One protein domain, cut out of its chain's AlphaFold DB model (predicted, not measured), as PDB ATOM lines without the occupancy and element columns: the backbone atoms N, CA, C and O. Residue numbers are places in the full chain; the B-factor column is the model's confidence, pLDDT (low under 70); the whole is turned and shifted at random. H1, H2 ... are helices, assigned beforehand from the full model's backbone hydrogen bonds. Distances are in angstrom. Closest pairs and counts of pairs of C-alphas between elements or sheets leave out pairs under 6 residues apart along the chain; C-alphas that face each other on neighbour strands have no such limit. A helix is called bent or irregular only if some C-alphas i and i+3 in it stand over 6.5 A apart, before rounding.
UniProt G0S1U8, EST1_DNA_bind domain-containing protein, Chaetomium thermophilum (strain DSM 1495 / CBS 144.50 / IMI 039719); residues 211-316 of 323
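AT A GLANCE: This is residues 211 to 316 of the 323 residues of the protein "EST1_DNA_bind domain-containing protein" of Chaetomium thermophilum (strain DSM 1495 / CBS 144.50 / IMI 039719) (UniProt G0S1U8). Two helical hairpins, H1 with H2 and H6 with H7, meet where residues 227 to 231 of H2 touch residues 274 to 278 of H6, and the short helices H3 and H4 pack along one side of them. H6 and H4 lie nearest the middle, H1 and H7 farthest out, and H5 sits at the corner after H4. The printed part has 106 residues with seven named helices, H1 to H7 in order along the chain, and no named strand; the class is all helix. It is compact, with a radius of gyration of the C-alphas of 14.0 A and spans of 37 by 36 by 24 A.

HOW THE PARTS SIT: H1, residues 213 to 222, and H2, residues 227 to 239, touch as a helical hairpin at a shallow tilt of 13 degrees, opposite ways; their closest C-alphas, of Gly 213 and Ser 237, are 3.9 A apart. H2 is the hub, touching four other helices. H3, residues 247 to 250, touches residues 234 to 238 of H2 alone, closest at the C-alphas of Tyr 234 and Ala 247, 6.2 A apart. H4, residues 252 to 258, only just touches H2, with 3 pairs of C-alphas within 8 A, the closest being those of Ala 227 and Leu 254 at 7.1 A. H5, residues 265 to 269, touches H4 only at the corner, closest at the C-alphas of Ile 258 and Gln 267, 5.8 A apart. H6, residues 272 to 288, touches H2 at a shallow tilt of 29 degrees, the same way, closest at the C-alphas of Val 228 and Glu 274, 6.5 A apart. H6 touches H4 with residues 275 to 282 alone, at a steep tilt of 51 degrees, closest at the C-alphas of Phe 255 and Gly 282, 5.3 A apart. H7, residues 298 to 315, forms a helical hairpin with H6 at a shallow tilt of 34 degrees, only just short of steep; the closest C-alphas, of Pro 273 and Met 304, are 5.0 A apart. H1 and H7 are apart. Every O i to N i+4 pair is within hydrogen-bond range in H1, H2, H5 and H6, against 12 of 14 in H7 and 1 of 3 in H4, where 2 of 4 O i to N i+3 pairs are; H3 is too short for an O i to N i+4 pair.

IN THESE COORDINATES: H1 begins at C-alpha 213 (116.263, 66.107, 114.583) and is 14.6 A long; H2 is 18.2 A, H6 24.5 A. H7, 24.8 A long, is irregular, with C-alphas 306 and 309 7.3 A apart and a kink of 46 degrees near residue 309, and ends at C-alpha 315 (135.522, 44.324, 105.899).

THE WHOLE: The two C-alphas farthest apart, of Gly 290 and Thr 316, are 38.9 A apart. The printed part has no cut and no long link. Mean pLDDT of the printed part is 92.8; residue 316 is under 70.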
ATOM      1  N   THR A 211     121.407  70.599 114.750       97.81
ATOM      2  CA  THR A 211     120.521  70.548 115.914       97.81
ATOM      3  C   THR A 211     119.108  70.076 115.563       97.81
ATOM      4  O   THR A 211     118.355  69.719 116.466       97.81
ATOM      5  N   THR A 212     118.750  70.007 114.275       97.94
ATOM      6  CA  THR A 212     117.389  69.698 113.814       97.94
ATOM      7  C   THR A 212     117.176  68.196 113.621       97.94
ATOM      8  O   THR A 212     117.571  67.605 112.614       97.94
ATOM      9  N   GLY A 213     116.474  67.559 114.560       98.06
ATOM     10  CA  GLY A 213     116.263  66.107 114.583       98.06
ATOM     11  C   GLY A 213     115.496  65.559 113.384       98.06
ATOM     12  O   GLY A 213     115.732  64.428 112.956       98.06
ATOM     13  N   ARG A 214     114.601  66.356 112.798       97.88
ATOM     14  CA  ARG A 214     113.759  65.923 111.677       97.88
ATOM     15  C   ARG A 214     114.563  65.629 110.406       97.88
ATOM     16  O   ARG A 214     114.234  64.688 109.693       97.88
ATOM     17  N   LEU A 215     115.661  66.347 110.166       98.06
ATOM     18  CA  LEU A 215     116.547  66.084 109.024       98.06
ATOM     19  C   LEU A 215     117.175  64.687 109.128       98.06
ATOM     20  O   LEU A 215     117.178  63.917 108.168       98.06
ATOM     21  N   TYR A 216     117.608  64.307 110.332       98.44
ATOM     22  CA  TYR A 216     118.133  62.967 110.596       98.44
ATOM     23  C   TYR A 216     117.058  61.884 110.529       98.44
ATOM     24  O   TYR A 216     117.349  60.773 110.106       98.44
ATOM     25  N   HIS A 217     115.803  62.185 110.873       98.38
ATOM     26  CA  HIS A 217     114.698  61.244 110.654       98.38
ATOM     27  C   HIS A 217     114.510  60.924 109.166       98.38
ATOM     28  O   HIS A 217     114.396  59.754 108.797       98.38
ATOM     29  N   HIS A 218     114.565  61.935 108.293       97.62
ATOM     30  CA  HIS A 218     114.504  61.710 106.850       97.62
ATOM     31  C   HIS A 218     115.700  60.893 106.339       97.62
ATOM     32  O   HIS A 218     115.492  59.942 105.580       97.62
ATOM     33  N   LEU A 219     116.919  61.192 106.806       98.31
ATOM     34  CA  LEU A 219     118.118  60.400 106.499       98.31
ATOM     35  C   LEU A 219     118.004  58.952 106.993       98.31
ATOM     36  O   LEU A 219     118.430  58.037 106.292       98.31
ATOM     37  N   ALA A 220     117.375  58.719 108.147       97.81
ATOM     38  CA  ALA A 220     117.121  57.375 108.650       97.81
ATOM     39  C   ALA A 220     116.208  56.590 107.703       97.81
ATOM     40  O   ALA A 220     116.509  55.454 107.365       97.81
ATOM     41  N   ILE A 221     115.128  57.192 107.200       95.38
ATOM     42  CA  ILE A 221     114.245  56.524 106.230       95.38
ATOM     43  C   ILE A 221     115.006  56.162 104.943       95.38
ATOM     44  O   ILE A 221     114.827  55.067 104.408       95.38
ATOM     45  N   LEU A 222     115.865  57.067 104.466       95.62
ATOM     46  CA  LEU A 222     116.646  56.899 103.237       95.62
ATOM     47  C   LEU A 222     117.825  55.939 103.389       95.62
ATOM     48  O   LEU A 222     118.290  55.395 102.396       95.62
ATOM     49  N   ALA A 223     118.300  55.684 104.607       94.81
ATOM     50  CA  ALA A 223     119.441  54.809 104.860       94.81
ATOM     51  C   ALA A 223     119.170  53.325 104.558       94.81
ATOM     52  O   ALA A 223     120.085  52.511 104.645       94.81
ATOM     53  N   ARG A 224     117.945  52.936 104.180       89.44
ATOM     54  CA  ARG A 224     117.647  51.569 103.729       89.44
ATOM     55  C   ARG A 224     118.508  51.195 102.509       89.44
ATOM     56  O   ARG A 224     118.702  52.034 101.638       89.44
ATOM     57  N   PRO A 225     119.007  49.946 102.424       89.12
ATOM     58  CA  PRO A 225     118.825  48.838 103.369       89.12
ATOM     59  C   PRO A 225     119.825  48.804 104.550       89.12
ATOM     60  O   PRO A 225     119.777  47.860 105.333       89.12
ATOM     61  N   ASN A 226     120.705  49.795 104.727       92.25
ATOM     62  CA  ASN A 226     121.742  49.805 105.769       92.25
ATOM     63  C   ASN A 226     121.138  49.986 107.178       92.25
ATOM     64  O   ASN A 226     120.754  51.085 107.581       92.25
ATOM     65  N   ALA A 227     121.016  48.891 107.932       95.00
ATOM     66  CA  ALA A 227     120.358  48.877 109.240       95.00
ATOM     67  C   ALA A 227     121.137  49.642 110.324       95.00
ATOM     68  O   ALA A 227     120.531  50.307 111.164       95.00
ATOM     69  N   VAL A 228     122.471  49.596 110.289       95.06
ATOM     70  CA  VAL A 228     123.322  50.314 111.251       95.06
ATOM     71  C   VAL A 228     123.225  51.823 111.024       95.06
ATOM     72  O   VAL A 228     123.054  52.584 111.975       95.06
ATOM     73  N   GLN A 229     123.244  52.264 109.764       96.25
ATOM     74  CA  GLN A 229     123.077  53.674 109.407       96.25
ATOM     75  C   GLN A 229     121.661  54.183 109.737       96.25
ATOM     76  O   GLN A 229     121.516  55.300 110.234       96.25
ATOM     77  N   GLN A 230     120.622  53.360 109.543       97.69
ATOM     78  CA  GLN A 230     119.264  53.672 110.012       97.69
ATOM     79  C   GLN A 230     119.229  53.901 111.527       97.69
ATOM     80  O   GLN A 230     118.703  54.916 111.981       97.69
ATOM     81  N   LEU A 231     119.811  52.984 112.308       98.12
ATOM     82  CA  LEU A 231     119.884  53.100 113.765       98.12
ATOM     83  C   LEU A 231     120.631  54.370 114.192       98.12
ATOM     84  O   LEU A 231     120.144  55.094 115.063       98.12
ATOM     85  N   PHE A 232     121.768  54.670 113.560       98.06
ATOM     86  CA  PHE A 232     122.521  55.900 113.802       98.06
ATOM     87  C   PHE A 232     121.646  57.138 113.595       98.06
ATOM     88  O   PHE A 232     121.501  57.945 114.511       98.06
ATOM     89  N   TYR A 233     121.013  57.276 112.428       98.56
ATOM     90  CA  TYR A 233     120.232  58.467 112.110       98.56
ATOM     91  C   TYR A 233     118.961  58.603 112.950       98.56
ATOM     92  O   TYR A 233     118.657  59.711 113.393       98.56
ATOM     93  N   TYR A 234     118.250  57.510 113.251       98.56
ATOM     94  CA  TYR A 234     117.122  57.577 114.186       98.56
ATOM     95  C   TYR A 234     117.574  57.981 115.593       98.56
ATOM     96  O   TYR A 234     116.915  58.798 116.235       98.56
ATOM     97  N   SER A 235     118.718  57.475 116.059       97.94
ATOM     98  CA  SER A 235     119.289  57.880 117.349       97.94
ATOM     99  C   SER A 235     119.661  59.364 117.337       97.94
ATOM    100  O   SER A 235     119.278  60.111 118.233       97.94
ATOM    101  N   LYS A 236     120.328  59.832 116.274       98.12
ATOM    102  CA  LYS A 236     120.703  61.242 116.102       98.12
ATOM    103  C   LYS A 236     119.467  62.142 116.060       98.12
ATOM    104  O   LYS A 236     119.454  63.179 116.710       98.12
ATOM    105  N   SER A 237     118.402  61.707 115.392       98.56
ATOM    106  CA  SER A 237     117.107  62.396 115.345       98.56
ATOM    107  C   SER A 237     116.481  62.634 116.727       98.56
ATOM    108  O   SER A 237     115.831  63.659 116.940       98.56
ATOM    109  N   LEU A 238     116.702  61.714 117.671       98.00
ATOM    110  CA  LEU A 238     116.170  61.768 119.036       98.00
ATOM    111  C   LEU A 238     117.092  62.470 120.042       98.00
ATOM    112  O   LEU A 238     116.607  62.901 121.085       98.00
ATOM    113  N   CYS A 239     118.391  62.556 119.752       97.38
ATOM    114  CA  CYS A 239     119.410  63.000 120.711       97.38
ATOM    115  C   CYS A 239     120.017  64.379 120.404       97.38
ATOM    116  O   CYS A 239     120.848  64.855 121.174       97.38
ATOM    117  N   VAL A 240     119.653  65.016 119.290       98.25
ATOM    118  CA  VAL A 240     120.025  66.417 119.027       98.25
ATOM    119  C   VAL A 240     119.189  67.392 119.854       98.25
ATOM    120  O   VAL A 240     118.161  67.024 120.416       98.25
ATOM    121  N   GLU A 241     119.630  68.651 119.897       98.06
ATOM    122  CA  GLU A 241     119.015  69.724 120.687       98.06
ATOM    123  C   GLU A 241     117.523  69.934 120.393       98.06
ATOM    124  O   GLU A 241     116.745  70.127 121.325       98.06
ATOM    125  N   ILE A 242     117.108  69.853 119.123       98.06
ATOM    126  CA  ILE A 242     115.701  69.918 118.715       98.06
ATOM    127  C   ILE A 242     115.275  68.516 118.254       98.06
ATOM    128  O   ILE A 242     115.327  68.212 117.056       98.06
ATOM    129  N   PRO A 243     114.890  67.621 119.181       98.25
ATOM    130  CA  PRO A 243     114.612  66.231 118.855       98.25
ATOM    131  C   PRO A 243     113.317  66.084 118.052       98.25
ATOM    132  O   PRO A 243     112.316  66.755 118.310       98.25
ATOM    133  N   PHE A 244     113.293  65.135 117.115       98.31
ATOM    134  CA  PHE A 244     112.069  64.761 116.406       98.31
ATOM    135  C   PHE A 244     111.419  63.550 117.074       98.31
ATOM    136  O   PHE A 244     111.732  62.397 116.786       98.31
ATOM    137  N   VAL A 245     110.497  63.815 117.998       97.62
ATOM    138  CA  VAL A 245     109.956  62.803 118.923       97.62
ATOM    139  C   VAL A 245     109.224  61.657 118.207       97.62
ATOM    140  O   VAL A 245     109.299  60.514 118.654       97.62
ATOM    141  N   ALA A 246     108.599  61.925 117.054       97.69
ATOM    142  CA  ALA A 246     107.940  60.905 116.229       97.69
ATOM    143  C   ALA A 246     108.915  59.840 115.674       97.69
ATOM    144  O   ALA A 246     108.494  58.752 115.264       97.69
ATOM    145  N   ALA A 247     110.233  60.082 115.730       97.62
ATOM    146  CA  ALA A 247     111.231  59.056 115.443       97.62
ATOM    147  C   ALA A 247     111.147  57.857 116.407       97.62
ATOM    148  O   ALA A 247     111.535  56.760 116.013       97.62
ATOM    149  N   ARG A 248     110.587  58.018 117.621       96.94
ATOM    150  CA  ARG A 248     110.381  56.910 118.576       96.94
ATOM    151  C   ARG A 248     109.439  55.831 118.050       96.94
ATOM    152  O   ARG A 248     109.635  54.660 118.349       96.94
ATOM    153  N   GLU A 249     108.432  56.225 117.282       96.62
ATOM    154  CA  GLU A 249     107.524  55.288 116.619       96.62
ATOM    155  C   GLU A 249     108.141  54.794 115.311       96.62
ATOM    156  O   GLU A 249     108.147  53.601 115.026       96.62
ATOM    157  N   SER A 250     108.754  55.701 114.546       97.19
ATOM    158  CA  SER A 250     109.327  55.377 113.232       97.19
ATOM    159  C   SER A 250     110.463  54.347 113.301       97.19
ATOM    160  O   SER A 250     110.543  53.468 112.440       97.19
ATOM    161  N   ILE A 251     111.317  54.410 114.332       97.56
ATOM    162  CA  ILE A 251     112.428  53.464 114.535       97.56
ATOM    163  C   ILE A 251     111.935  52.024 114.748       97.56
ATOM    164  O   ILE A 251     112.659  51.077 114.449       97.56
ATOM    165  N   MET A 252     110.681  51.821 115.164       96.25
ATOM    166  CA  MET A 252     110.114  50.474 115.285       96.25
ATOM    167  C   MET A 252     110.031  49.759 113.932       96.25
ATOM    168  O   MET A 252     110.183  48.544 113.878       96.25
ATOM    169  N   THR A 253     109.940  50.494 112.815       95.69
ATOM    170  CA  THR A 253     110.007  49.900 111.465       95.69
ATOM    171  C   THR A 253     111.363  49.257 111.145       95.69
ATOM    172  O   THR A 253     111.444  48.441 110.226       95.69
ATOM    173  N   LEU A 254     112.416  49.620 111.887       96.50
ATOM    174  CA  LEU A 254     113.717  48.953 111.876       96.50
ATOM    175  C   LEU A 254     113.750  47.805 112.890       96.50
ATOM    176  O   LEU A 254     114.211  46.714 112.562       96.50
ATOM    177  N   PHE A 255     113.281  48.036 114.117       95.69
ATOM    178  CA  PHE A 255     113.420  47.062 115.198       95.69
ATOM    179  C   PHE A 255     112.473  45.866 115.092       95.69
ATOM    180  O   PHE A 255     112.924  44.742 115.307       95.69
ATOM    181  N   ASP A 256     111.199  46.061 114.748       94.62
ATOM    182  CA  ASP A 256     110.198  44.987 114.765       94.62
ATOM    183  C   ASP A 256     110.589  43.797 113.870       94.62
ATOM    184  O   ASP A 256     110.549  42.660 114.351       94.62
ATOM    185  N   PRO A 257     111.062  43.993 112.620       94.62
ATOM    186  CA  PRO A 257     111.510  42.862 111.817       94.62
ATOM    187  C   PRO A 257     112.800  42.223 112.340       94.62
ATOM    188  O   PRO A 257     112.970  41.010 112.257       94.62
ATOM    189  N   ILE A 258     113.712  43.006 112.915       94.62
ATOM    190  CA  ILE A 258     114.988  42.504 113.444       94.62
ATOM    191  C   ILE A 258     114.785  41.655 114.703       94.62
ATOM    192  O   ILE A 258     115.431  40.615 114.866       94.62
ATOM    193  N   MET A 259     113.839  42.053 115.554       92.56
ATOM    194  CA  MET A 259     113.456  41.350 116.781       92.56
ATOM    195  C   MET A 259     112.402  40.258 116.546       92.56
ATOM    196  O   MET A 259     112.005  39.578 117.494       92.56
ATOM    197  N   SER A 260     111.943  40.063 115.304       91.56
ATOM    198  CA  SER A 260     110.997  38.996 114.972       91.56
ATOM    199  C   SER A 260     111.555  37.626 115.393       91.56
ATOM    200  O   SER A 260     112.723  37.331 115.104       91.56
ATOM    201  N   PRO A 261     110.745  36.770 116.051       87.12
ATOM    202  CA  PRO A 261     111.150  35.406 116.387       87.12
ATOM    203  C   PRO A 261     111.222  34.512 115.143       87.12
ATOM    204  O   PRO A 261     111.943  33.520 115.136       87.12
ATOM    205  N   THR A 262     110.478  34.857 114.090       89.62
ATOM    206  CA  THR A 262     110.497  34.143 112.816       89.62
ATOM    207  C   THR A 262     111.528  34.766 111.871       89.62
ATOM    208  O   THR A 262     111.480  35.987 111.653       89.62
ATOM    209  N   PRO A 263     112.432  33.948 111.289       89.69
ATOM    210  CA  PRO A 263     113.366  34.389 110.263       89.69
ATOM    211  C   PRO A 263     112.655  35.110 109.117       89.69
ATOM    212  O   PRO A 263     111.670  34.603 108.580       89.69
ATOM    213  N   ASN A 264     113.162  36.279 108.724       92.31
ATOM    214  CA  ASN A 264     112.595  37.070 107.632       92.31
ATOM    215  C   ASN A 264     113.671  37.632 106.683       92.31
ATOM    216  O   ASN A 264     114.858  37.652 107.027       92.31
ATOM    217  N   PRO A 265     113.275  38.127 105.492       90.56
ATOM    218  CA  PRO A 265     114.225  38.624 104.500       90.56
ATOM    219  C   PRO A 265     115.116  39.776 104.982       90.56
ATOM    220  O   PRO A 265     116.227  39.915 104.481       90.56
ATOM    221  N   GLN A 266     114.669  40.611 105.928       86.38
ATOM    222  CA  GLN A 266     115.495  41.705 106.456       86.38
ATOM    223  C   GLN A 266     116.610  41.172 107.354       86.38
ATOM    224  O   GLN A 266     117.748  41.611 107.221       86.38
ATOM    225  N   GLN A 267     116.318  40.180 108.198       91.00
ATOM    226  CA  GLN A 267     117.333  39.517 109.020       91.00
ATOM    227  C   GLN A 267     118.369  38.778 108.163       91.00
ATOM    228  O   GLN A 267     119.559  38.831 108.455       91.00
ATOM    229  N   MET A 268     117.931  38.117 107.085       89.62
ATOM    230  CA  MET A 268     118.809  37.331 106.206       89.62
ATOM    231  C   MET A 268     119.766  38.179 105.357       89.62
ATOM    232  O   MET A 268     120.792  37.673 104.911       89.62
ATOM    233  N   LYS A 269     119.435  39.453 105.108       89.06
ATOM    234  CA  LYS A 269     120.266  40.374 104.315       89.06
ATOM    235  C   LYS A 269     121.403  41.018 105.113       89.06
ATOM    236  O   LYS A 269     122.295  41.594 104.500       89.06
ATOM    237  N   LEU A 270     121.360  40.958 106.444       89.56
ATOM    238  CA  LEU A 270     122.335  41.619 107.311       89.56
ATOM    239  C   LEU A 270     123.482  40.690 107.687       89.56
ATOM    240  O   LEU A 270     123.289  39.495 107.929       89.56
ATOM    241  N   ALA A 271     124.681  41.260 107.817       90.31
ATOM    242  CA  ALA A 271     125.784  40.536 108.423       90.31
ATOM    243  C   ALA A 271     125.444  40.211 109.886       90.31
ATOM    244  O   ALA A 271     124.823  41.010 110.591       90.31
ATOM    245  N   ARG A 272     125.880  39.042 110.369       90.56
ATOM    246  CA  ARG A 272     125.557  38.573 111.727       90.56
ATOM    247  C   ARG A 272     125.866  39.617 112.821       90.56
ATOM    248  O   ARG A 272     124.986  39.836 113.649       90.56
ATOM    249  N   PRO A 273     127.021  40.315 112.822       91.88
ATOM    250  CA  PRO A 273     127.300  41.338 113.833       91.88
ATOM    251  C   PRO A 273     126.378  42.557 113.740       91.88
ATOM    252  O   PRO A 273     125.946  43.061 114.768       91.88
ATOM    253  N   GLU A 274     126.029  43.007 112.533       92.75
ATOM    254  CA  GLU A 274     125.109  44.137 112.330       92.75
ATOM    255  C   GLU A 274     123.704  43.803 112.837       92.75
ATOM    256  O   GLU A 274     123.076  44.608 113.525       92.75
ATOM    257  N   LEU A 275     123.229  42.587 112.539       94.38
ATOM    258  CA  LEU A 275     121.953  42.074 113.032       94.38
ATOM    259  C   LEU A 275     121.912  42.101 114.565       94.38
ATOM    260  O   LEU A 275     120.962  42.624 115.144       94.38
ATOM    261  N   LEU A 276     122.942  41.551 115.213       94.88
ATOM    262  CA  LEU A 276     123.030  41.486 116.672       94.88
ATOM    263  C   LEU A 276     123.175  42.878 117.301       94.88
ATOM    264  O   LEU A 276     122.533  43.153 118.315       94.88
ATOM    265  N   PHE A 277     123.935  43.781 116.674       95.38
ATOM    266  CA  PHE A 277     124.078  45.171 117.109       95.38
ATOM    267  C   PHE A 277     122.727  45.893 117.132       95.38
ATOM    268  O   PHE A 277     122.329  46.446 118.161       95.38
ATOM    269  N   VAL A 278     121.986  45.847 116.020       96.00
ATOM    270  CA  VAL A 278     120.677  46.505 115.904       96.00
ATOM    271  C   VAL A 278     119.642  45.846 116.818       96.00
ATOM    272  O   VAL A 278     118.861  46.551 117.455       96.00
ATOM    273  N   ARG A 279     119.661  44.512 116.945       95.50
ATOM    274  CA  ARG A 279     118.772  43.764 117.845       95.50
ATOM    275  C   ARG A 279     118.991  44.143 119.308       95.50
ATOM    276  O   ARG A 279     118.024  44.465 119.989       95.50
ATOM    277  N   THR A 280     120.248  44.202 119.753       95.88
ATOM    278  CA  THR A 280     120.622  44.638 121.111       95.88
ATOM    279  C   THR A 280     120.060  46.029 121.415       95.88
ATOM    280  O   THR A 280     119.404  46.230 122.436       95.88
ATOM    281  N   HIS A 281     120.234  46.979 120.491       95.94
ATOM    282  CA  HIS A 281     119.685  48.329 120.643       95.94
ATOM    283  C   HIS A 281     118.152  48.346 120.657       95.94
ATOM    284  O   HIS A 281     117.570  49.101 121.433       95.94
ATOM    285  N   GLY A 282     117.491  47.507 119.855       95.62
ATOM    286  CA  GLY A 282     116.032  47.382 119.849       95.62
ATOM    287  C   GLY A 282     115.466  46.896 121.186       95.62
ATOM    288  O   GLY A 282     114.489  47.466 121.682       95.62
ATOM    289  N   ILE A 283     116.112  45.903 121.807       94.75
ATOM    290  CA  ILE A 283     115.741  45.399 123.139       94.75
ATOM    291  C   ILE A 283     115.897  46.511 124.178       94.75
ATOM    292  O   ILE A 283     114.935  46.834 124.876       94.75
ATOM    293  N   LEU A 284     117.076  47.143 124.237       94.44
ATOM    294  CA  LEU A 284     117.369  48.226 125.181       94.44
ATOM    295  C   LEU A 284     116.397  49.401 125.014       94.44
ATOM    296  O   LEU A 284     115.880  49.930 125.996       94.44
ATOM    297  N   PHE A 285     116.092  49.776 123.772       94.56
ATOM    298  CA  PHE A 285     115.128  50.829 123.467       94.56
ATOM    299  C   PHE A 285     113.727  50.494 123.998       94.56
ATOM    300  O   PHE A 285     113.072  51.342 124.607       94.56
ATOM    301  N   CYS A 286     113.270  49.250 123.821       92.38
ATOM    302  CA  CYS A 286     111.984  48.793 124.346       92.38
ATOM    303  C   CYS A 286     111.956  48.765 125.880       92.38
ATOM    304  O   CYS A 286     110.957  49.181 126.470       92.38
ATOM    305  N   MET A 287     113.048  48.337 126.519       92.44
ATOM    306  CA  MET A 287     113.184  48.345 127.979       92.44
ATOM    307  C   MET A 287     113.082  49.763 128.546       92.44
ATOM    308  O   MET A 287     112.325  49.996 129.487       92.44
ATOM    309  N   LEU A 288     113.775  50.731 127.935       89.31
ATOM    310  CA  LEU A 288     113.690  52.145 128.318       89.31
ATOM    311  C   LEU A 288     112.278  52.724 128.129       89.31
ATOM    312  O   LEU A 288     111.885  53.637 128.849       89.31
ATOM    313  N   ALA A 289     111.504  52.181 127.188       87.44
ATOM    314  CA  ALA A 289     110.098  52.525 126.984       87.44
ATOM    315  C   ALA A 289     109.132  51.785 127.938       87.44
ATOM    316  O   ALA A 289     107.918  51.861 127.754       87.44
ATOM    317  N   GLY A 290     109.642  51.048 128.932       87.88
ATOM    318  CA  GLY A 290     108.841  50.308 129.911       87.88
ATOM    319  C   GLY A 290     108.233  49.004 129.386       87.88
ATOM    320  O   GLY A 290     107.377  48.419 130.051       87.88
ATOM    321  N   LYS A 291     108.646  48.525 128.205       87.75
ATOM    322  CA  LYS A 291     108.200  47.232 127.672       87.75
ATOM    323  C   LYS A 291     109.024  46.107 128.294       87.75
ATOM    324  O   LYS A 291     110.244  46.210 128.398       87.75
ATOM    325  N   GLN A 292     108.359  45.008 128.652       83.38
ATOM    326  CA  GLN A 292     109.047  43.802 129.113       83.38
ATOM    327  C   GLN A 292     109.875  43.205 127.961       83.38
ATOM    328  O   GLN A 292     109.303  42.920 126.900       83.38
ATOM    329  N   PRO A 293     111.199  43.039 128.127       81.38
ATOM    330  CA  PRO A 293     112.039  42.469 127.088       81.38
ATOM    331  C   PRO A 293     111.696  40.989 126.891       81.38
ATOM    332  O   PRO A 293     111.457  40.255 127.847       81.38
ATOM    333  N   ARG A 294     111.658  40.545 125.630       78.56
ATOM    334  CA  ARG A 294     111.440  39.126 125.289       78.56
ATOM    335  C   ARG A 294     112.698  38.278 125.460       78.56
ATOM    336  O   ARG A 294     112.598  37.061 125.557       78.56
ATOM    337  N   GLU A 295     113.856  38.919 125.444       83.50
ATOM    338  CA  GLU A 295     115.172  38.304 125.549       83.50
ATOM    339  C   GLU A 295     116.104  39.245 126.323       83.50
ATOM    340  O   GLU A 295     115.907  40.462 126.309       83.50
ATOM    341  N   ASP A 296     117.095  38.682 127.009       88.19
ATOM    342  CA  ASP A 296     118.125  39.444 127.717       88.19
ATOM    343  C   ASP A 296     119.045  40.148 126.699       88.19
ATOM    344  O   ASP A 296     119.576  39.460 125.819       88.19
ATOM    345  N   PRO A 297     119.254  41.480 126.776       90.12
ATOM    346  CA  PRO A 297     120.168  42.186 125.876       90.12
ATOM    347  C   PRO A 297     121.633  41.722 125.974       90.12
ATOM    348  O   PRO A 297     122.371  41.899 125.004       90.12
ATOM    349  N   GLU A 298     122.062  41.101 127.080       92.00
ATOM    350  CA  GLU A 298     123.437  40.601 127.252       92.00
ATOM    351  C   GLU A 298     123.786  39.468 126.276       92.00
ATOM    352  O   GLU A 298     124.921  39.365 125.801       92.00
ATOM    353  N   ALA A 299     122.810  38.626 125.926       92.38
ATOM    354  CA  ALA A 299     123.019  37.490 125.033       92.38
ATOM    355  C   ALA A 299     123.405  37.908 123.594       92.38
ATOM    356  O   ALA A 299     124.482  37.506 123.135       92.38
ATOM    357  N   PRO A 300     122.612  38.728 122.867       92.56
ATOM    358  CA  PRO A 300     122.998  39.194 121.537       92.56
ATOM    359  C   PRO A 300     124.225  40.113 121.572       92.56
ATOM    360  O   PRO A 300     125.012  40.093 120.626       92.56
ATOM    361  N   MET A 301     124.434  40.873 122.655       93.38
ATOM    362  CA  MET A 301     125.628  41.701 122.828       93.38
ATOM    363  C   MET A 301     126.900  40.848 122.911       93.38
ATOM    364  O   MET A 301     127.864  41.096 122.186       93.38
ATOM    365  N   SER A 302     126.890  39.813 123.752       94.00
ATOM    366  CA  SER A 302     128.022  38.897 123.918       94.00
ATOM    367  C   SER A 302     128.340  38.153 122.623       94.00
ATOM    368  O   SER A 302     129.504  38.050 122.239       94.00
ATOM    369  N   GLU A 303     127.311  37.675 121.915       93.56
ATOM    370  CA  GLU A 303     127.488  37.033 120.611       93.56
ATOM    371  C   GLU A 303     128.101  38.017 119.602       93.56
ATOM    372  O   GLU A 303     129.066  37.682 118.919       93.56
ATOM    373  N   MET A 304     127.607  39.257 119.537       93.81
ATOM    374  CA  MET A 304     128.140  40.273 118.627       93.81
ATOM    375  C   MET A 304     129.640  40.496 118.843       93.81
ATOM    376  O   MET A 304     130.395  40.506 117.869       93.81
ATOM    377  N   LEU A 305     130.070  40.652 120.099       92.44
ATOM    378  CA  LEU A 305     131.472  40.898 120.448       92.44
ATOM    379  C   LEU A 305     132.386  39.744 120.017       92.44
ATOM    380  O   LEU A 305     133.485  39.999 119.531       92.44
ATOM    381  N   GLN A 306     131.923  38.493 120.095       93.31
ATOM    382  CA  GLN A 306     132.690  37.329 119.628       93.31
ATOM    383  C   GLN A 306     132.955  37.357 118.115       93.31
ATOM    384  O   GLN A 306     134.002  36.903 117.652       93.31
ATOM    385  N   TRP A 307     132.017  37.889 117.328       89.00
ATOM    386  CA  TRP A 307     132.127  37.928 115.867       89.00
ATOM    387  C   TRP A 307     132.733  39.226 115.322       89.00
ATOM    388  O   TRP A 307     133.078  39.277 114.134       89.00
ATOM    389  N   LEU A 308     132.855  40.265 116.154       88.25
ATOM    390  CA  LEU A 308     133.191  41.621 115.724       88.25
ATOM    391  C   LEU A 308     134.583  41.707 115.090       88.25
ATOM    392  O   LEU A 308     134.694  42.168 113.955       88.25
ATOM    393  N   ASP A 309     135.616  41.188 115.754       86.94
ATOM    394  CA  ASP A 309     137.000  41.248 115.254       86.94
ATOM    395  C   ASP A 309     137.143  40.558 113.893       86.94
ATOM    396  O   ASP A 309     137.710  41.102 112.942       86.94
ATOM    397  N   SER A 310     136.537  39.374 113.763       86.56
ATOM    398  CA  SER A 310     136.520  38.615 112.510       86.56
ATOM    399  C   SER A 310     135.769  39.351 111.400       86.56
ATOM    400  O   SER A 310     136.112  39.242 110.223       86.56
ATOM    401  N   HIS A 311     134.703  40.075 111.739       85.19
ATOM    402  CA  HIS A 311     133.961  40.876 110.776       85.19
ATOM    403  C   HIS A 311     134.757  42.102 110.328       85.19
ATOM    404  O   HIS A 311     134.919  42.282 109.124       85.19
ATOM    405  N   ILE A 312     135.340  42.864 111.257       84.62
ATOM    406  CA  ILE A 312     136.186  44.026 110.947       84.62
ATOM    407  C   ILE A 312     137.341  43.615 110.030       84.62
ATOM    408  O   ILE A 312     137.542  44.246 108.994       84.62
ATOM    409  N   ALA A 313     138.045  42.524 110.352       84.88
ATOM    410  CA  ALA A 313     139.164  42.035 109.549       84.88
ATOM    411  C   ALA A 313     138.763  41.744 108.090       84.88
ATOM    412  O   ALA A 313     139.488  42.117 107.166       84.88
ATOM    413  N   ARG A 314     137.584  41.146 107.872       81.38
ATOM    414  CA  ARG A 314     137.046  40.832 106.534       81.38
ATOM    415  C   ARG A 314     136.550  42.067 105.773       81.38
ATOM    416  O   ARG A 314     136.607  42.078 104.548       81.38
ATOM    417  N   SER A 315     136.100  43.102 106.480       72.12
ATOM    418  CA  SER A 315     135.522  44.324 105.899       72.12
ATOM    419  C   SER A 315     136.558  45.386 105.486       72.12
ATOM    420  O   SER A 315     136.201  46.382 104.856       72.12
ATOM    421  N   THR A 316     137.851  45.195 105.789       60.81
ATOM    422  CA  THR A 316     138.935  46.181 105.560       60.81
ATOM    423  C   THR A 316     139.129  46.640 104.101       60.81
ATOM    424  O   THR A 316     139.790  47.654 103.875       60.81
TER     425      THR A 316